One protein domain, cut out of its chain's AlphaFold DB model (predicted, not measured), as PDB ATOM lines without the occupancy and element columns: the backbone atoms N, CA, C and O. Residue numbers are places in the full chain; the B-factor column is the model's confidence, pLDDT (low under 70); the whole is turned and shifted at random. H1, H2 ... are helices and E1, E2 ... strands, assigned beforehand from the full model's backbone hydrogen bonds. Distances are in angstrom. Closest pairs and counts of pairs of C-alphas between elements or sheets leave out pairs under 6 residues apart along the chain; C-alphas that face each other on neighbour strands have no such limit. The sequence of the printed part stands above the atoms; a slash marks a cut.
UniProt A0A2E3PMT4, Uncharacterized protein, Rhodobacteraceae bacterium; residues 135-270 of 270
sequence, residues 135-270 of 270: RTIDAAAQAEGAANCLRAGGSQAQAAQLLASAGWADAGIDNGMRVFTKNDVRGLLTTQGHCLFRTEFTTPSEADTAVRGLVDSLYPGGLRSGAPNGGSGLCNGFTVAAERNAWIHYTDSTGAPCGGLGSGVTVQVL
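AT A GLANCE: This is residues 135 to 270 of the 270 residues of an uncharacterized protein of Rhodobacteraceae bacterium (UniProt A0A2E3PMT4). One strongly twisted sheet of eight antiparallel strands curls round the long helix H1, and three helices cover one of its faces: H1 over the middle of the sheet, H2 towards the E1 end, and H3 beside H1 towards the E5 end. The sheet runs E1, E2, E3, E4, E8, E7, E6, E5 and is made of two meanders, runs of strands in which each is the antiparallel neighbour of the one before: E1 to E4 and E5 to E8, which join where E4 and E8 are neighbours. The printed part has 136 residues with three named helices and eight named strands, in the order H1, H2, E1, E2, E3, E4, H3, E5, E6, E7, E8, and its class is mixed, helices and strands. The whole is compact and rounded, with a radius of gyration of the C-alphas of 13.2 A and spans of 36 by 32 by 26 A.

HOW THE PARTS SIT: In the sheet, E4, residues 195 to 199, and E8, residues 263 to 269, are antiparallel at 176 degrees, with N 197 and O 265 2.8 A apart, within hydrogen-bond range. On the other side of E4 is E3, residues 185 to 189, where N 188 and O 196 are 2.7 A apart. E2, residues 177 to 182, forms a hairpin with E3, with N 187 and O 180 at 2.7 A. The edge strand E1, residues 169 to 174, forms a hairpin with E2, with N 171 and O 179 at 2.9 A. On the other side of E8 is E7, residues 245 to 251, with N 247 and O 268 at 2.8 A. E6, residues 238 to 241, forms a hairpin with E7, with N 240 and O 246 at 2.8 A. The other edge strand, E5, residues 223 to 225, forms a hairpin with E6, with N 239 and O 224 at 2.8 A. H1, residues 135 to 151, is on the sheet, and the closest C-alphas of H1 and E4 are those of Gln 142 and Phe 197, 5.7 A apart. H3, residues 204 to 218, touches H1 at a steep tilt of 43 degrees, the same way; their closest C-alphas, those of Ala 143 and Val 211, are 4.2 A apart. H3 is on the sheet over E8 at a height of 6.0 A, only just slantwise to the strands, at 32 degrees to E8 on the local plane. H2, residues 156 to 165, touches residues 145 to 151 of H1 alone, at a steep tilt of 46 degrees, opposite ways; the closest C-alphas are those of Cys 149 and Ala 159, 5.3 A apart. H2 is on the same face of the sheet as H1, at a height of 9.3 A, and runs along the strands at 17 degrees to E2 on the local plane; it lies over E2, where 7 of its 10 C-alphas fall, and only just not over E3, where 2 fall. H2 and H3 are apart. In H1, H2 and H3 every O i to N i+4 pair is within hydrogen-bond range.

IN THESE COORDINATES: H1 begins at C-alpha 135, (-27.336, 27.078, -14.513), and is 24.1 A long; H3 is 20.6 A and H2 14.2 A. E7 is 19.9 A and E8 19.6 A, and E8 ends at C-alpha 269, (-35.877, 20.304, 9.362). E2 is 16.4 A, E1 14.2 A, E4 13.8 A, E3 13.2 A, E6 10.1 A and E5 6.5 A. E1 begins at C-alpha 169, (-35.807, 39.930, -3.305).

THE WHOLE: The C-alphas farthest apart are those of Asn 175 and Gly 221, at 36.6 A. The printed part has no cut and ends at residue 270, the chain's last. The links E5 to E6, residues 226 to 237, and E7 to E8, of 11 residues, are long; the others are tight. The mean pLDDT of the printed part is 85.8, and residues 242 to 243 are under 70.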
ATOM      1  N   ARG A 135     -27.307  28.278 -15.367       74.56
ATOM      2  CA  ARG A 135     -27.336  27.078 -14.513       74.56
ATOM      3  C   ARG A 135     -26.378  27.123 -13.325       74.56
ATOM      4  O   ARG A 135     -26.746  26.755 -12.221       74.56
ATOM      5  N   THR A 136     -25.139  27.563 -13.526       75.00
ATOM      6  CA  THR A 136     -24.137  27.644 -12.450       75.00
ATOM      7  C   THR A 136     -24.497  28.756 -11.467       75.00
ATOM      8  O   THR A 136     -24.354  28.591 -10.256       75.00
ATOM      9  N   ILE A 137     -25.007  29.878 -11.985       79.81
ATOM     10  CA  ILE A 137     -25.478  31.013 -11.182       79.81
ATOM     11  C   ILE A 137     -26.693  30.601 -10.338       79.81
ATOM     12  O   ILE A 137     -26.750  30.890  -9.139       79.81
ATOM     13  N   ASP A 138     -27.633  29.880 -10.938       84.06
ATOM     14  CA  ASP A 138     -28.821  29.366 -10.267       84.06
ATOM     15  C   ASP A 138     -28.499  28.251  -9.264       84.06
ATOM     16  O   ASP A 138     -29.010  28.280  -8.145       84.06
ATOM     17  N   ALA A 139     -27.606  27.314  -9.599       82.44
ATOM     18  CA  ALA A 139     -27.128  26.287  -8.672       82.44
ATOM     19  C   ALA A 139     -26.467  26.916  -7.436       82.44
ATOM     20  O   ALA A 139     -26.714  26.493  -6.303       82.44
ATOM     21  N   ALA A 140     -25.660  27.965  -7.634       82.69
ATOM     22  CA  ALA A 140     -25.044  28.716  -6.545       82.69
ATOM     23  C   ALA A 140     -26.091  29.451  -5.693       82.69
ATOM     24  O   ALA A 140     -26.005  29.425  -4.463       82.69
ATOM     25  N   ALA A 141     -27.111  30.048  -6.318       84.44
ATOM     26  CA  ALA A 141     -28.226  30.648  -5.592       84.44
ATOM     27  C   ALA A 141     -29.005  29.587  -4.791       84.44
ATOM     28  O   ALA A 141     -29.250  29.789  -3.604       84.44
ATOM     29  N   GLN A 142     -29.322  28.421  -5.363       89.75
ATOM     30  CA  GLN A 142     -29.949  27.313  -4.630       89.75
ATOM     31  C   GLN A 142     -29.100  26.855  -3.434       89.75
ATOM     32  O   GLN A 142     -29.645  26.641  -2.348       89.75
ATOM     33  N   ALA A 143     -27.777  26.754  -3.598       86.69
ATOM     34  CA  ALA A 143     -26.850  26.415  -2.521       86.69
ATOM     35  C   ALA A 143     -26.856  27.461  -1.397       86.69
ATOM     36  O   ALA A 143     -27.032  27.112  -0.228       86.69
ATOM     37  N   GLU A 144     -26.726  28.745  -1.733       88.44
ATOM     38  CA  GLU A 144     -26.768  29.843  -0.763       88.44
ATOM     39  C   GLU A 144     -28.113  29.896  -0.021       88.44
ATOM     40  O   GLU A 144     -28.150  30.063   1.202       88.44
ATOM     41  N   GLY A 145     -29.218  29.704  -0.745       86.88
ATOM     42  CA  GLY A 145     -30.557  29.617  -0.174       86.88
ATOM     43  C   GLY A 145     -30.682  28.464   0.822       86.88
ATOM     44  O   GLY A 145     -31.116  28.670   1.961       86.88
ATOM     45  N   ALA A 146     -30.237  27.265   0.433       89.69
ATOM     46  CA  ALA A 146     -30.246  26.084   1.291       89.69
ATOM     47  C   ALA A 146     -29.391  26.288   2.551       89.69
ATOM     48  O   ALA A 146     -29.852  26.011   3.658       89.69
ATOM     49  N   ALA A 147     -28.189  26.851   2.413       87.62
ATOM     50  CA  ALA A 147     -27.312  27.163   3.537       87.62
ATOM     51  C   ALA A 147     -27.941  28.163   4.519       87.62
ATOM     52  O   ALA A 147     -27.902  27.948   5.731       87.62
ATOM     53  N   ASN A 148     -28.556  29.237   4.020       88.62
ATOM     54  CA  ASN A 148     -29.249  30.212   4.863       88.62
ATOM     55  C   ASN A 148     -30.462  29.599   5.572       88.62
ATOM     56  O   ASN A 148     -30.719  29.919   6.732       88.62
ATOM     57  N   CYS A 149     -31.170  28.676   4.917       90.44
ATOM     58  CA  CYS A 149     -32.248  27.923   5.549       90.44
ATOM     59  C   CYS A 149     -31.746  27.030   6.693       90.44
ATOM     60  O   CYS A 149     -32.315  27.042   7.782       90.44
ATOM     61  N   LEU A 150     -30.648  26.297   6.478       89.25
ATOM     62  CA  LEU A 150     -30.039  25.449   7.510       89.25
ATOM     63  C   LEU A 150     -29.599  26.273   8.724       89.25
ATOM     64  O   LEU A 150     -29.903  25.906   9.858       89.25
ATOM     65  N   ARG A 151     -28.958  27.428   8.494       86.94
ATOM     66  CA  ARG A 151     -28.556  28.366   9.559       86.94
ATOM     67  C   ARG A 151     -29.739  28.968  10.315       86.94
ATOM     68  O   ARG A 151     -29.572  29.405  11.448       86.94
ATOM     69  N   ALA A 152     -30.918  29.026   9.700       86.06
ATOM     70  CA  ALA A 152     -32.125  29.513  10.356       86.06
ATOM     71  C   ALA A 152     -32.748  28.491  11.320       86.06
ATOM     72  O   ALA A 152     -33.666  28.848  12.059       86.06
ATOM     73  N   GLY A 153     -32.309  27.225  11.299       81.31
ATOM     74  CA  GLY A 153     -32.712  26.212  12.278       81.31
ATOM     75  C   GLY A 153     -34.223  25.951  12.355       81.31
ATOM     76  O   GLY A 153     -34.723  25.565  13.411       81.31
ATOM     77  N   GLY A 154     -34.967  26.192  11.270       81.06
ATOM     78  CA  GLY A 154     -36.429  26.043  11.219       81.06
ATOM     79  C   GLY A 154     -37.235  27.293  11.599       81.06
ATOM     80  O   GLY A 154     -38.459  27.234  11.679       81.06
ATOM     81  N   SER A 155     -36.596  28.446  11.809       87.12
ATOM     82  CA  SER A 155     -37.300  29.721  11.985       87.12
ATOM     83  C   SER A 155     -37.565  30.402  10.637       87.12
ATOM     84  O   SER A 155     -36.638  30.871   9.975       87.12
ATOM     85  N   GLN A 156     -38.840  30.523  10.238       86.81
ATOM     86  CA  GLN A 156     -39.230  31.209   8.993       86.81
ATOM     87  C   GLN A 156     -38.766  32.677   8.975       86.81
ATOM     88  O   GLN A 156     -38.301  33.174   7.950       86.81
ATOM     89  N   ALA A 157     -38.873  33.374  10.111       87.25
ATOM     90  CA  ALA A 157     -38.474  34.776  10.226       87.25
ATOM     91  C   ALA A 157     -36.955  34.947  10.077       87.25
ATOM     92  O   ALA A 157     -36.504  35.849   9.373       87.25
ATOM     93  N   GLN A 158     -36.173  34.052  10.684       88.75
ATOM     94  CA  GLN A 158     -34.714  34.077  10.579       88.75
ATOM     95  C   GLN A 158     -34.251  33.702   9.168       88.75
ATOM     96  O   GLN A 158     -33.374  34.366   8.621       88.75
ATOM     97  N   ALA A 159     -34.884  32.708   8.535       87.44
ATOM     98  CA  ALA A 159     -34.607  32.350   7.144       87.44
ATOM     99  C   ALA A 159     -34.880  33.532   6.202       87.44
ATOM    100  O   ALA A 159     -34.041  33.862   5.369       87.44
ATOM    101  N   ALA A 160     -36.009  34.223   6.379       87.06
ATOM    102  CA  ALA A 160     -36.351  35.415   5.606       87.06
ATOM    103  C   ALA A 160     -35.320  36.545   5.779       87.06
ATOM    104  O   ALA A 160     -34.916  37.163   4.796       87.06
ATOM    105  N   GLN A 161     -34.859  36.795   7.008       88.88
ATOM    106  CA  GLN A 161     -33.824  37.795   7.289       88.88
ATOM    107  C   GLN A 161     -32.484  37.437   6.636       88.88
ATOM    108  O   GLN A 161     -31.852  38.302   6.027       88.88
ATOM    109  N   LEU A 162     -32.065  36.170   6.723       87.44
ATOM    110  CA  LEU A 162     -30.825  35.700   6.109       87.44
ATOM    111  C   LEU A 162     -30.887  35.799   4.580       87.44
ATOM    112  O   LEU A 162     -29.954  36.324   3.975       87.44
ATOM    113  N   LEU A 163     -31.999  35.391   3.960       84.12
ATOM    114  CA  LEU A 163     -32.193  35.515   2.511       84.12
ATOM    115  C   LEU A 163     -32.185  36.980   2.056       84.12
ATOM    116  O   LEU A 163     -31.477  37.319   1.109       84.12
ATOM    117  N   ALA A 164     -32.885  37.868   2.764       83.00
ATOM    118  CA  ALA A 164     -32.859  39.299   2.461       83.00
ATOM    119  C   ALA A 164     -31.438  39.884   2.582       83.00
ATOM    120  O   ALA A 164     -30.998  40.637   1.715       83.00
ATOM    121  N   SER A 165     -30.680  39.490   3.615       83.44
ATOM    122  CA  SER A 165     -29.284  39.925   3.798       83.44
ATOM    123  C   SER A 165     -28.329  39.393   2.720       83.44
ATOM    124  O   SER A 165     -27.321  40.025   2.417       83.44
ATOM    125  N   ALA A 166     -28.677  38.260   2.109       76.44
ATOM    126  CA  ALA A 166     -27.994  37.634   0.982       76.44
ATOM    127  C   ALA A 166     -28.410  38.220  -0.388       76.44
ATOM    128  O   ALA A 166     -27.997  37.719  -1.438       76.44
ATOM    129  N   GLY A 167     -29.239  39.267  -0.401       81.44
ATOM    130  CA  GLY A 167     -29.681  39.942  -1.621       81.44
ATOM    131  C   GLY A 167     -30.819  39.240  -2.364       81.44
ATOM    132  O   GLY A 167     -31.026  39.523  -3.540       81.44
ATOM    133  N   TRP A 168     -31.557  38.333  -1.716       87.69
ATOM    134  CA  TRP A 168     -32.803  37.810  -2.278       87.69
ATOM    135  C   TRP A 168     -33.908  38.862  -2.188       87.69
ATOM    136  O   TRP A 168     -34.109  39.478  -1.139       87.69
ATOM    137  N   ALA A 169     -34.658  39.040  -3.272       85.81
ATOM    138  CA  ALA A 169     -35.807  39.930  -3.305       85.81
ATOM    139  C   ALA A 169     -37.024  39.254  -2.658       85.81
ATOM    140  O   ALA A 169     -37.350  38.115  -2.987       85.81
ATOM    141  N   ASP A 170     -37.702  39.949  -1.742       89.44
ATOM    142  CA  ASP A 170     -38.976  39.499  -1.168       89.44
ATOM    143  C   ASP A 170     -40.090  39.723  -2.203       89.44
ATOM    144  O   ASP A 170     -40.407  40.859  -2.559       89.44
ATOM    145  N   ALA A 171     -40.662  38.630  -2.706       86.25
ATOM    146  CA  ALA A 171     -41.750  38.640  -3.682       86.25
ATOM    147  C   ALA A 171     -43.138  38.562  -3.011       86.25
ATOM    148  O   ALA A 171     -44.156  38.468  -3.700       86.25
ATOM    149  N   GLY A 172     -43.198  38.610  -1.677       86.69
ATOM    150  CA  GLY A 172     -44.426  38.602  -0.895       86.69
ATOM    151  C   GLY A 172     -44.820  37.213  -0.396       86.69
ATOM    152  O   GLY A 172     -43.984  36.402   0.005       86.69
ATOM    153  N   ILE A 173     -46.128  36.953  -0.353       88.38
ATOM    154  CA  ILE A 173     -46.700  35.707   0.168       88.38
ATOM    155  C   ILE A 173     -47.523  35.037  -0.931       88.38
ATOM    156  O   ILE A 173     -48.394  35.671  -1.521       88.38
ATOM    157  N   ASP A 174     -47.281  33.748  -1.153       84.25
ATOM    158  CA  ASP A 174     -48.035  32.896  -2.073       84.25
ATOM    159  C   ASP A 174     -48.481  31.627  -1.340       84.25
ATOM    160  O   ASP A 174     -47.662  30.930  -0.741       84.25
ATOM    161  N   ASN A 175     -49.786  31.343  -1.342       84.88
ATOM    162  CA  ASN A 175     -50.385  30.195  -0.650       84.88
ATOM    163  C   ASN A 175     -49.937  30.037   0.823       84.88
ATOM    164  O   ASN A 175     -49.733  28.929   1.314       84.88
ATOM    165  N   GLY A 176     -49.753  31.154   1.536       82.00
ATOM    166  CA  GLY A 176     -49.301  31.159   2.935       82.00
ATOM    167  C   GLY A 176     -47.797  30.925   3.136       82.00
ATOM    168  O   GLY A 176     -47.333  30.908   4.276       82.00
ATOM    169  N   MET A 177     -47.020  30.790   2.058       88.25
ATOM    170  CA  MET A 177     -45.559  30.707   2.081       88.25
ATOM    171  C   MET A 177     -44.945  32.058   1.718       88.25
ATOM    172  O   MET A 177     -45.425  32.739   0.814       88.25
ATOM    173  N   ARG A 178     -43.859  32.445   2.393       90.06
ATOM    174  CA  ARG A 178     -43.075  33.627   2.000       90.06
ATOM    175  C   ARG A 178     -42.232  33.288   0.776       90.06
ATOM    176  O   ARG A 178     -41.554  32.262   0.773       90.06
ATOM    177  N   VAL A 179     -42.269  34.142  -0.237       92.88
ATOM    178  CA  VAL A 179     -41.607  33.917  -1.523       92.88
ATOM    179  C   VAL A 179     -40.416  34.851  -1.652       92.88
ATOM    180  O   VAL A 179     -40.537  36.053  -1.441       92.88
ATOM    181  N   PHE A 180     -39.280  34.295  -2.049       92.00
ATOM    182  CA  PHE A 180     -38.069  35.036  -2.359       92.00
ATOM    183  C   PHE A 180     -37.603  34.711  -3.772       92.00
ATOM    184  O   PHE A 180     -37.788  33.590  -4.244       92.00
ATOM    185  N   THR A 181     -36.980  35.667  -4.448       90.69
ATOM    186  CA  THR A 181     -36.390  35.451  -5.771       90.69
ATOM    187  C   THR A 181     -34.954  35.947  -5.811       90.69
ATOM    188  O   THR A 181     -34.607  36.967  -5.211       90.69
ATOM    189  N   LYS A 182     -34.098  35.200  -6.502       86.12
ATOM    190  CA  LYS A 182     -32.724  35.599  -6.807       86.12
ATOM    191  C   LYS A 182     -32.335  34.943  -8.121       86.12
ATOM    192  O   LYS A 182     -32.381  33.720  -8.219       86.12
ATOM    193  N   ASN A 183     -31.964  35.759  -9.107       86.94
ATOM    194  CA  ASN A 183     -31.786  35.307 -10.491       86.94
ATOM    195  C   ASN A 183     -33.065  34.596 -10.975       86.94
ATOM    196  O   ASN A 183     -34.157  35.116 -10.731       86.94
ATOM    197  N   ASP A 184     -32.944  33.408 -11.566       87.38
ATOM    198  CA  ASP A 184     -34.077  32.593 -12.010       87.38
ATOM    199  C   ASP A 184     -34.518  31.555 -10.952       87.38
ATOM    200  O   ASP A 184     -35.356  30.683 -11.202       87.38
ATOM    201  N   VAL A 185     -34.000  31.669  -9.720       89.81
ATOM    202  CA  VAL A 185     -34.364  30.802  -8.596       89.81
ATOM    203  C   VAL A 185     -35.487  31.411  -7.766       89.81
ATOM    204  O   VAL A 185     -35.397  32.528  -7.243       89.81
ATOM    205  N   ARG A 186     -36.531  30.611  -7.547       92.88
ATOM    206  CA  ARG A 186     -37.641  30.912  -6.643       92.88
ATOM    207  C   ARG A 186     -37.501  30.146  -5.330       92.88
ATOM    208  O   ARG A 186     -37.579  28.918  -5.306       92.88
ATOM    209  N   GLY A 187     -37.334  30.881  -4.238       93.38
ATOM    210  CA  GLY A 187     -37.339  30.396  -2.861       93.38
ATOM    211  C   GLY A 187     -38.732  30.469  -2.230       93.38
ATOM    212  O   GLY A 187     -39.424  31.478  -2.345       93.38
ATOM    213  N   LEU A 188     -39.142  29.416  -1.535       93.75
ATOM    214  CA  LEU A 188     -40.402  29.310  -0.803       93.75
ATOM    215  C   LEU A 188     -40.101  28.935   0.643       93.75
ATOM    216  O   LEU A 188     -39.483  27.903   0.901       93.75
ATOM    217  N   LEU A 189     -40.555  29.757   1.583       93.12
ATOM    218  CA  LEU A 189     -40.421  29.513   3.014       93.12
ATOM    219  C   LEU A 189     -41.774  29.136   3.608       93.12
ATOM    220  O   LEU A 189     -42.690  29.963   3.687       93.12
ATOM    221  N   THR A 190     -41.874  27.902   4.083       90.38
ATOM    222  CA  THR A 190     -43.055  27.414   4.799       90.38
ATOM    223  C   THR A 190     -43.122  27.989   6.216       90.38
ATOM    224  O   THR A 190     -42.117  28.412   6.792       90.38
ATOM    225  N   THR A 191     -44.310  27.970   6.816       85.56
ATOM    226  CA  THR A 191     -44.515  28.358   8.222       85.56
ATOM    227  C   THR A 191     -43.856  27.391   9.211       85.56
ATOM    228  O   THR A 191     -43.593  27.765  10.348       85.56
ATOM    229  N   GLN A 192     -43.552  26.168   8.768       84.06
ATOM    230  CA  GLN A 192     -42.865  25.121   9.534       84.06
ATOM    231  C   GLN A 192     -41.332  25.251   9.478       84.06
ATOM    232  O   GLN A 192     -40.624  24.435  10.062       84.06
ATOM    233  N   GLY A 193     -40.807  26.252   8.763       83.19
ATOM    234  CA  GLY A 193     -39.366  26.473   8.642       83.19
ATOM    235  C   GLY A 193     -38.668  25.607   7.595       83.19
ATOM    236  O   GLY A 193     -37.444  25.625   7.520       83.19
ATOM    237  N   HIS A 194     -39.419  24.863   6.782       90.88
ATOM    238  CA  HIS A 194     -38.894  24.209   5.584       90.88
ATOM    239  C   HIS A 194     -38.723  25.225   4.459       90.88
ATOM    240  O   HIS A 194     -39.569  26.116   4.296       90.88
ATOM    241  N   CYS A 195     -37.671  25.050   3.666       94.00
ATOM    242  CA  CYS A 195     -37.372  25.912   2.529       94.00
ATOM    243  C   CYS A 195     -37.311  25.101   1.241       94.00
ATOM    244  O   CYS A 195     -36.758  24.002   1.232       94.00
ATOM    245  N   LEU A 196     -37.841  25.659   0.156       94.00
ATOM    246  CA  LEU A 196     -37.786  25.066  -1.176       94.00
ATOM    247  C   LEU A 196     -37.192  26.077  -2.154       94.00
ATOM    248  O   LEU A 196     -37.651  27.212  -2.195       94.00
ATOM    249  N   PHE A 197     -36.221  25.671  -2.965       94.88
ATOM    250  CA  PHE A 197     -35.560  26.524  -3.956       94.88
ATOM    251  C   PHE A 197     -35.645  25.878  -5.332       94.88
ATOM    252  O   PHE A 197     -35.076  24.807  -5.544       94.88
ATOM    253  N   ARG A 198     -36.365  26.502  -6.263       93.12
ATOM    254  CA  ARG A 198     -36.700  25.920  -7.569       93.12
ATOM    255  C   ARG A 198     -36.202  26.784  -8.718       93.12
ATOM    256  O   ARG A 198     -36.326  28.001  -8.652       93.12
ATOM    257  N   THR A 199     -35.704  26.138  -9.764       90.69
ATOM    258  CA  THR A 199     -35.327  26.744 -11.051       90.69
ATOM    259  C   THR A 199     -35.598  25.742 -12.168       90.69
ATOM    260  O   THR A 199     -35.496  24.530 -11.967       90.69
ATOM    261  N   GLU A 200     -35.949  26.234 -13.350       89.12
ATOM    262  CA  GLU A 200     -36.074  25.426 -14.568       89.12
ATOM    263  C   GLU A 200     -34.737  25.240 -15.307       89.12
ATOM    264  O   GLU A 200     -34.617  24.357 -16.155       89.12
ATOM    265  N   PHE A 201     -33.716  26.022 -14.948       84.00
ATOM    266  CA  PHE A 201     -32.467  26.110 -15.700       84.00
ATOM    267  C   PHE A 201     -31.374  25.169 -15.188       84.00
ATOM    268  O   PHE A 201     -30.527  24.755 -15.971       84.00
ATOM    269  N   THR A 202     -31.408  24.777 -13.912       83.88
ATOM    270  CA  THR A 202     -30.365  23.939 -13.282       83.88
ATOM    271  C   THR A 202     -30.816  22.497 -13.123       83.88
ATOM    272  O   THR A 202     -31.923  22.258 -12.649       83.88
ATOM    273  N   THR A 203     -29.962  21.524 -13.434       86.94
ATOM    274  CA  THR A 203     -30.266  20.102 -13.212       86.94
ATOM    275  C   THR A 203     -30.094  19.691 -11.743       86.94
ATOM    276  O   THR A 203     -29.282  20.269 -11.019       86.94
ATOM    277  N   PRO A 204     -30.777  18.631 -11.270       85.44
ATOM    278  CA  PRO A 204     -30.627  18.167  -9.890       85.44
ATOM    279  C   PRO A 204     -29.188  17.764  -9.520       85.44
ATOM    280  O   PRO A 204     -28.805  17.859  -8.360       85.44
ATOM    281  N   SER A 205     -28.381  17.329 -10.495       83.62
ATOM    282  CA  SER A 205     -26.983  16.925 -10.264       83.62
ATOM    283  C   SER A 205     -26.049  18.122 -10.059       83.62
ATOM    284  O   SER A 205     -25.171  18.086  -9.195       83.62
ATOM    285  N   GLU A 206     -26.260  19.203 -10.814       84.69
ATOM    286  CA  GLU A 206     -25.547  20.475 -10.630       84.69
ATOM    287  C   GLU A 206     -25.915  21.106  -9.281       84.69
ATOM    288  O   GLU A 206     -25.034  21.520  -8.524       84.69
ATOM    289  N   ALA A 207     -27.207  21.089  -8.941       85.56
ATOM    290  CA  ALA A 207     -27.694  21.545  -7.646       85.56
ATOM    291  C   ALA A 207     -27.117  20.714  -6.482       85.56
ATOM    292  O   ALA A 207     -26.703  21.297  -5.480       85.56
ATOM    293  N   ASP A 208     -27.041  19.377  -6.592       86.38
ATOM    294  CA  ASP A 208     -26.406  18.539  -5.557       86.38
ATOM    295  C   ASP A 208     -24.938  18.898  -5.375       86.38
ATOM    296  O   ASP A 208     -24.516  19.139  -4.249       86.38
ATOM    297  N   THR A 209     -24.188  19.048  -6.466       84.38
ATOM    298  CA  THR A 209     -22.765  19.404  -6.400       84.38
ATOM    299  C   THR A 209     -22.552  20.741  -5.679       84.38
ATOM    300  O   THR A 209     -21.730  20.825  -4.762       84.38
ATOM    301  N   ALA A 210     -23.325  21.775  -6.033       84.25
ATOM    302  CA  ALA A 210     -23.211  23.102  -5.428       84.25
ATOM    303  C   ALA A 210     -23.659  23.122  -3.955       84.25
ATOM    304  O   ALA A 210     -22.949  23.633  -3.086       84.25
ATOM    305  N   VAL A 211     -24.827  22.542  -3.656       87.25
ATOM    306  CA  VAL A 211     -25.393  22.521  -2.299       87.25
ATOM    307  C   VAL A 211     -24.530  21.663  -1.380       87.25
ATOM    308  O   VAL A 211     -24.181  22.104  -0.290       87.25
ATOM    309  N   ARG A 212     -24.146  20.455  -1.805       85.81
ATOM    310  CA  ARG A 212     -23.327  19.544  -0.999       85.81
ATOM    311  C   ARG A 212     -21.952  20.135  -0.717       85.81
ATOM    312  O   ARG A 212     -21.523  20.076   0.428       85.81
ATOM    313  N   GLY A 213     -21.306  20.753  -1.709       81.56
ATOM    314  CA  GLY A 213     -20.018  21.424  -1.516       81.56
ATOM    315  C   GLY A 213     -20.091  22.561  -0.492       81.56
ATOM    316  O   GLY A 213     -19.265  22.640   0.416       81.56
ATOM    317  N   LEU A 214     -21.122  23.409  -0.578       84.00
ATOM    318  CA  LEU A 214     -21.299  24.504   0.376       84.00
ATOM    319  C   LEU A 214     -21.667  24.004   1.782       84.00
ATOM    320  O   LEU A 214     -21.174  24.532   2.776       84.00
ATOM    321  N   VAL A 215     -22.536  22.998   1.881       83.25
ATOM    322  CA  VAL A 215     -22.973  22.448   3.170       83.25
ATOM    323  C   VAL A 215     -21.844  21.688   3.863       83.25
ATOM    324  O   VAL A 215     -21.697  21.838   5.072       83.25
ATOM    325  N   ASP A 216     -21.012  20.947   3.131       83.88
ATOM    326  CA  ASP A 216     -19.821  20.283   3.685       83.88
ATOM    327  C   ASP A 216     -18.806  21.293   4.233       83.88
ATOM    328  O   ASP A 216     -18.267  21.106   5.322       83.88
ATOM    329  N   SER A 217     -18.647  22.442   3.566       82.25
ATOM    330  CA  SER A 217     -17.843  23.546   4.101       82.25
ATOM    331  C   SER A 217     -18.412  24.147   5.393       82.25
ATOM    332  O   SER A 217     -17.640  24.669   6.197       82.25
ATOM    333  N   LEU A 218     -19.735  24.138   5.587       81.56
ATOM    334  CA  LEU A 218     -20.384  24.696   6.781       81.56
ATOM    335  C   LEU A 218     -20.458  23.691   7.936       81.56
ATOM    336  O   LEU A 218     -20.416  24.094   9.097       81.56
ATOM    337  N   TYR A 219     -20.568  22.401   7.618       83.44
ATOM    338  CA  TYR A 219     -20.750  21.308   8.572       83.44
ATOM    339  C   TYR A 219     -19.800  20.146   8.240       83.44
ATOM    340  O   TYR A 219     -20.261  19.067   7.850       83.44
ATOM    341  N   PRO A 220     -18.476  20.336   8.389       81.94
ATOM    342  CA  PRO A 220     -17.493  19.335   7.992       81.94
ATOM    343  C   PRO A 220     -17.704  18.026   8.760       81.94
ATOM    344  O   PRO A 220     -17.744  18.007   9.991       81.94
ATOM    345  N   GLY A 221     -17.871  16.922   8.027       83.06
ATOM    346  CA  GLY A 221     -18.149  15.598   8.599       83.06
ATOM    347  C   GLY A 221     -19.582  15.397   9.119       83.06
ATOM    348  O   GLY A 221     -19.893  14.329   9.645       83.06
ATOM    349  N   GLY A 222     -20.464  16.390   8.962       83.75
ATOM    350  CA  GLY A 222     -21.865  16.338   9.391       83.75
ATOM    351  C   GLY A 222     -22.832  15.764   8.352       83.75
ATOM    352  O   GLY A 222     -24.022  15.633   8.642       83.75
ATOM    353  N   LEU A 223     -22.360  15.436   7.146       87.56
ATOM    354  CA  LEU A 223     -23.204  14.957   6.053       87.56
ATOM    355  C   LEU A 223     -23.300  13.431   6.059       87.56
ATOM    356  O   LEU A 223     -22.293  12.722   6.071       87.56
ATOM    357  N   ARG A 224     -24.524  12.910   5.971       87.69
ATOM    358  CA  ARG A 224     -24.785  11.481   5.764       87.69
ATOM    359  C   ARG A 224     -25.660  11.321   4.532       87.69
ATOM    360  O   ARG A 224     -26.783  11.819   4.494       87.69
ATOM    361  N   SER A 225     -25.138  10.647   3.512       84.81
ATOM    362  CA  SER A 225     -25.861  10.421   2.260       84.81
ATOM    363  C   SER A 225     -27.132   9.605   2.473       84.81
ATOM    364  O   SER A 225     -27.142   8.653   3.252       84.81
ATOM    365  N   GLY A 226     -28.172   9.951   1.718       80.81
ATOM    366  CA  GLY A 226     -29.461   9.283   1.749       80.81
ATOM    367  C   GLY A 226     -30.503   9.972   2.623       80.81
ATOM    368  O   GLY A 226     -30.229  10.912   3.372       80.81
ATOM    369  N   ALA A 227     -31.728   9.483   2.481       81.50
ATOM    370  CA  ALA A 227     -32.886   9.956   3.209       81.50
ATOM    371  C   ALA A 227     -32.922   9.392   4.645       81.50
ATOM    372  O   ALA A 227     -32.363   8.320   4.903       81.50
ATOM    373  N   PRO A 228     -33.635  10.045   5.584       79.19
ATOM    374  CA  PRO A 228     -33.753   9.592   6.973       79.19
ATOM    375  C   PRO A 228     -34.321   8.172   7.113       79.19
ATOM    376  O   PRO A 228     -34.048   7.483   8.091       79.19
ATOM    377  N   ASN A 229     -35.104   7.729   6.129       78.75
ATOM    378  CA  ASN A 229     -35.718   6.403   6.057       78.75
ATOM    379  C   ASN A 229     -34.846   5.345   5.345       78.75
ATOM    380  O   ASN A 229     -35.314   4.229   5.135       78.75
ATOM    381  N   GLY A 230     -33.603   5.671   4.969       76.81
ATOM    382  CA  GLY A 230     -32.643   4.722   4.390       76.81
ATOM    383  C   GLY A 230     -32.604   4.660   2.860       76.81
ATOM    384  O   GLY A 230     -31.871   3.841   2.309       76.81
ATOM    385  N   GLY A 231     -33.350   5.515   2.150       79.50
ATOM    386  CA  GLY A 231     -33.256   5.612   0.690       79.50
ATOM    387  C   GLY A 231     -31.917   6.203   0.234       79.50
ATOM    388  O   GLY A 231     -31.488   7.232   0.748       79.50
ATOM    389  N   SER A 232     -31.269   5.596  -0.762       74.25
ATOM    390  CA  SER A 232     -30.040   6.109  -1.388       74.25
ATOM    391  C   SER A 232     -30.306   6.586  -2.814       74.25
ATOM    392  O   SER A 232     -31.111   5.988  -3.523       74.25
ATOM    393  N   GLY A 233     -29.650   7.658  -3.252       79.12
ATOM    394  CA  GLY A 233     -29.782   8.201  -4.608       79.12
ATOM    395  C   GLY A 233     -29.893   9.720  -4.603       79.12
ATOM    396  O   GLY A 233     -30.181  10.315  -3.568       79.12
ATOM    397  N   LEU A 234     -29.682  10.338  -5.766       79.56
ATOM    398  CA  LEU A 234     -29.648  11.794  -5.897       79.56
ATOM    399  C   LEU A 234     -30.932  12.450  -5.362       79.56
ATOM    400  O   LEU A 234     -30.863  13.328  -4.515       79.56
ATOM    401  N   CYS A 235     -32.110  11.957  -5.752       85.69
ATOM    402  CA  CYS A 235     -33.393  12.511  -5.297       85.69
ATOM    403  C   CYS A 235     -33.653  12.299  -3.806       85.69
ATOM    404  O   CYS A 235     -34.334  13.100  -3.179       85.69
ATOM    405  N   ASN A 236     -33.091  11.229  -3.232       85.50
ATOM    406  CA  ASN A 236     -33.161  10.965  -1.797       85.50
ATOM    407  C   ASN A 236     -32.236  11.905  -1.003       85.50
ATOM    408  O   ASN A 236     -32.396  12.030   0.206       85.50
ATOM    409  N   GLY A 237     -31.290  12.565  -1.679       89.06
ATOM    410  CA  GLY A 237     -30.437  13.612  -1.142       89.06
ATOM    411  C   GLY A 237     -29.545  13.161   0.013       89.06
ATOM    412  O   GLY A 237     -28.877  12.124  -0.064       89.06
ATOM    413  N   PHE A 238     -29.458  13.972   1.062       91.19
ATOM    414  CA  PHE A 238     -28.603  13.716   2.217       91.19
ATOM    415  C   PHE A 238     -29.117  14.392   3.483       91.19
ATOM    416  O   PHE A 238     -29.817  15.400   3.451       91.19
ATOM    417  N   THR A 239     -28.737  13.832   4.622       91.69
ATOM    418  CA  THR A 239     -28.992  14.415   5.937       91.69
ATOM    419  C   THR A 239     -27.779  15.191   6.429       91.69
ATOM    420  O   THR A 239     -26.635  14.846   6.127       91.69
ATOM    421  N   VAL A 240     -28.041  16.257   7.174       88.56
ATOM    422  CA  VAL A 240     -27.051  17.174   7.732       88.56
ATOM    423  C   VAL A 240     -27.255  17.227   9.237       88.56
ATOM    424  O   VAL A 240     -28.341  17.570   9.712       88.56
ATOM    425  N   ALA A 241     -26.206  16.907   9.986       82.88
ATOM    426  CA  ALA A 241     -26.135  17.119  11.424       82.88
ATOM    427  C   ALA A 241     -25.776  18.589  11.711       82.88
ATOM    428  O   ALA A 241     -24.629  18.915  12.016       82.88
ATOM    429  N   ALA A 242     -26.750  19.487  11.547       68.50
ATOM    430  CA  ALA A 242     -26.652  20.886  11.965       68.50
ATOM    431  C   ALA A 242     -27.159  21.053  13.418       68.50
ATOM    432  O   ALA A 242     -27.352  20.068  14.128       68.50
ATOM    433  N   GLU A 243     -27.413  22.290  13.869       65.50
ATOM    434  CA  GLU A 243     -28.036  22.558  15.185       65.50
ATOM    435  C   GLU A 243     -29.351  21.782  15.386       65.50
ATOM    436  O   GLU A 243     -29.698  21.391  16.501       65.50
ATOM    437  N   ARG A 244     -30.062  21.529  14.281       71.06
ATOM    438  CA  ARG A 244     -31.120  20.528  14.165       71.06
ATOM    439  C   ARG A 244     -30.801  19.633  12.983       71.06
ATOM    440  O   ARG A 244     -30.298  20.113  11.966       71.06
ATOM    441  N   ASN A 245     -31.113  18.347  13.105       86.31
ATOM    442  CA  ASN A 245     -30.991  17.440  11.972       86.31
ATOM    443  C   ASN A 245     -31.855  17.979  10.830       86.31
ATOM    444  O   ASN A 245     -33.019  18.320  11.028       86.31
ATOM    445  N   ALA A 246     -31.278  18.082   9.643       90.94
ATOM    446  CA  ALA A 246     -31.999  18.497   8.454       90.94
ATOM    447  C   ALA A 246     -31.807  17.456   7.361       90.94
ATOM    448  O   ALA A 246     -30.772  16.797   7.276       90.94
ATOM    449  N   TRP A 247     -32.810  17.310   6.514       93.19
ATOM    450  CA  TRP A 247     -32.770  16.489   5.325       93.19
ATOM    451  C   TRP A 247     -32.895  17.381   4.098       93.19
ATOM    452  O   TRP A 247     -33.864  18.126   3.951       93.19
ATOM    453  N   ILE A 248     -31.894  17.307   3.231       93.56
ATOM    454  CA  ILE A 248     -31.880  17.981   1.942       93.56
ATOM    455  C   ILE A 248     -32.199  16.941   0.886       93.56
ATOM    456  O   ILE A 248     -31.526  15.915   0.823       93.56
ATOM    457  N   HIS A 249     -33.206  17.198   0.061       93.50
ATOM    458  CA  HIS A 249     -33.568  16.328  -1.052       93.50
ATOM    459  C   HIS A 249     -33.843  17.119  -2.322       93.50
ATOM    460  O   HIS A 249     -34.089  18.330  -2.285       93.50
ATOM    461  N   TYR A 250     -33.782  16.406  -3.444       92.69
ATOM    462  CA  TYR A 250     -33.816  16.996  -4.773       92.69
ATOM    463  C   TYR A 250     -35.042  16.523  -5.542       92.69
ATOM    464  O   TYR A 250     -35.366  15.335  -5.588       92.69
ATOM    465  N   THR A 251     -35.706  17.477  -6.174       90.38
ATOM    466  CA  THR A 251     -36.826  17.278  -7.087       90.38
ATOM    467  C   THR A 251     -36.493  17.927  -8.426       90.38
ATOM    468  O   THR A 251     -35.459  18.575  -8.573       90.38
ATOM    469  N   ASP A 252     -37.374  17.796  -9.407       88.69
ATOM    470  CA  ASP A 252     -37.397  18.718 -10.540       88.69
ATOM    471  C   ASP A 252     -38.025  20.075 -10.153       88.69
ATOM    472  O   ASP A 252     -38.434  20.292  -9.002       88.69
ATOM    473  N   SER A 253     -38.106  20.994 -11.118       85.81
ATOM    474  CA  SER A 253     -38.697  22.332 -10.946       85.81
ATOM    475  C   SER A 253     -40.178  22.308 -10.522       85.81
ATOM    476  O   SER A 253     -40.659  23.222  -9.842       85.81
ATOM    477  N   THR A 254     -40.912  21.244 -10.860       83.69
ATOM    478  CA  THR A 254     -42.332  21.075 -10.514       83.69
ATOM    479  C   THR A 254     -42.530  20.468  -9.126       83.69
ATOM    480  O   THR A 254     -43.582  20.654  -8.508       83.69
ATOM    481  N   GLY A 255     -41.486  19.855  -8.563       81.94
ATOM    482  CA  GLY A 255     -41.524  19.158  -7.279       81.94
ATOM    483  C   GLY A 255     -41.693  17.646  -7.404       81.94
ATOM    484  O   GLY A 255     -41.855  16.983  -6.383       81.94
ATOM    485  N   ALA A 256     -41.661  17.095  -8.619       84.75
ATOM    486  CA  ALA A 256     -41.676  15.657  -8.837       84.75
ATOM    487  C   ALA A 256     -40.260  15.059  -8.668       84.75
ATOM    488  O   ALA A 256     -39.252  15.767  -8.781       84.75
ATOM    489  N   PRO A 257     -40.145  13.761  -8.333       81.25
ATOM    490  CA  PRO A 257     -38.855  13.129  -8.060       81.25
ATOM    491  C   PRO A 257     -38.016  12.998  -9.343       81.25
ATOM    492  O   PRO A 257     -38.307  12.143 -10.171       81.25
ATOM    493  N   CYS A 258     -36.995  13.856  -9.487       78.50
ATOM    494  CA  CYS A 258     -35.976  13.944 -10.558       78.50
ATOM    495  C   CYS A 258     -36.343  13.389 -11.952       78.50
ATOM    496  O   CYS A 258     -35.511  12.744 -12.593       78.50
ATOM    497  N   GLY A 259     -37.571  13.608 -12.422       73.19
ATOM    498  CA  GLY A 259     -38.048  13.101 -13.711       73.19
ATOM    499  C   GLY A 259     -38.244  14.192 -14.762       73.19
ATOM    500  O   GLY A 259     -38.345  13.880 -15.947       73.19
ATOM    501  N   GLY A 260     -38.318  15.456 -14.336       77.00
ATOM    502  CA  GLY A 260     -38.584  16.610 -15.188       77.00
ATOM    503  C   GLY A 260     -37.380  17.520 -15.434       77.00
ATOM    504  O   GLY A 260     -36.245  17.232 -15.058       77.00
ATOM    505  N   LEU A 261     -37.662  18.649 -16.087       82.12
ATOM    506  CA  LEU A 261     -36.694  19.716 -16.332       82.12
ATOM    507  C   LEU A 261     -36.449  20.549 -15.070       82.12
ATOM    508  O   LEU A 261     -37.336  20.725 -14.225       82.12
ATOM    509  N   GLY A 262     -35.245  21.108 -14.982       87.00
ATOM    510  CA  GLY A 262     -34.827  21.930 -13.857       87.00
ATOM    511  C   GLY A 262     -34.614  21.143 -12.569       87.00
ATOM    512  O   GLY A 262     -34.507  19.915 -12.560       87.00
ATOM    513  N   SER A 263     -34.566  21.868 -11.457       91.25
ATOM    514  CA  SER A 263     -34.319  21.306 -10.138       91.25
ATOM    515  C   SER A 263     -35.079  22.051  -9.055       91.25
ATOM    516  O   SER A 263     -35.338  23.254  -9.126       91.25
ATOM    517  N   GLY A 264     -35.419  21.305  -8.014       92.00
ATOM    518  CA  GLY A 264     -35.877  21.811  -6.739       92.00
ATOM    519  C   GLY A 264     -34.982  21.269  -5.636       92.00
ATOM    520  O   GLY A 264     -34.735  20.070  -5.572       92.00
ATOM    521  N   VAL A 265     -34.504  22.146  -4.762       94.50
ATOM    522  CA  VAL A 265     -33.790  21.782  -3.536       94.50
ATOM    523  C   VAL A 265     -34.723  22.045  -2.375       94.50
ATOM    524  O   VAL A 265     -35.189  23.171  -2.206       94.50
ATOM    525  N   THR A 266     -34.991  21.027  -1.570       94.25
ATOM    526  CA  THR A 266     -35.840  21.169  -0.388       94.25
ATOM    527  C   THR A 266     -35.039  20.861   0.859       94.25
ATOM    528  O   THR A 266     -34.433  19.800   0.966       94.25
ATOM    529  N   VAL A 267     -35.055  21.800   1.803       94.00
ATOM    530  CA  VAL A 267     -34.458  21.671   3.131       94.00
ATOM    531  C   VAL A 267     -35.584  21.432   4.126       94.00
ATOM    532  O   VAL A 267     -36.376  22.331   4.422       94.00
ATOM    533  N   GLN A 268     -35.652  20.209   4.637       92.19
ATOM    534  CA  GLN A 268     -36.612  19.788   5.643       92.19
ATOM    535  C   GLN A 268     -35.913  19.652   6.994       92.19
ATOM    536  O   GLN A 268     -35.000  18.853   7.153       92.19
ATOM    537  N   VAL A 269     -36.345  20.433   7.977       87.50
ATOM    538  CA  VAL A 269     -35.877  20.304   9.362       87.50
ATOM    539  C   VAL A 269     -36.585  19.100   9.988       87.50
ATOM    540  O   VAL A 269     -37.801  18.975   9.830       87.50
ATOM    541  N   LEU A 270     -35.822  18.210  10.623       84.69
ATOM    542  CA  LEU A 270     -36.286  16.967  11.249       84.69
ATOM    543  C   LEU A 270     -36.571  17.147  12.744       84.69
ATOM    544  O   LEU A 270     -35.916  18.002  13.388       84.69
TER     545      LEU A 270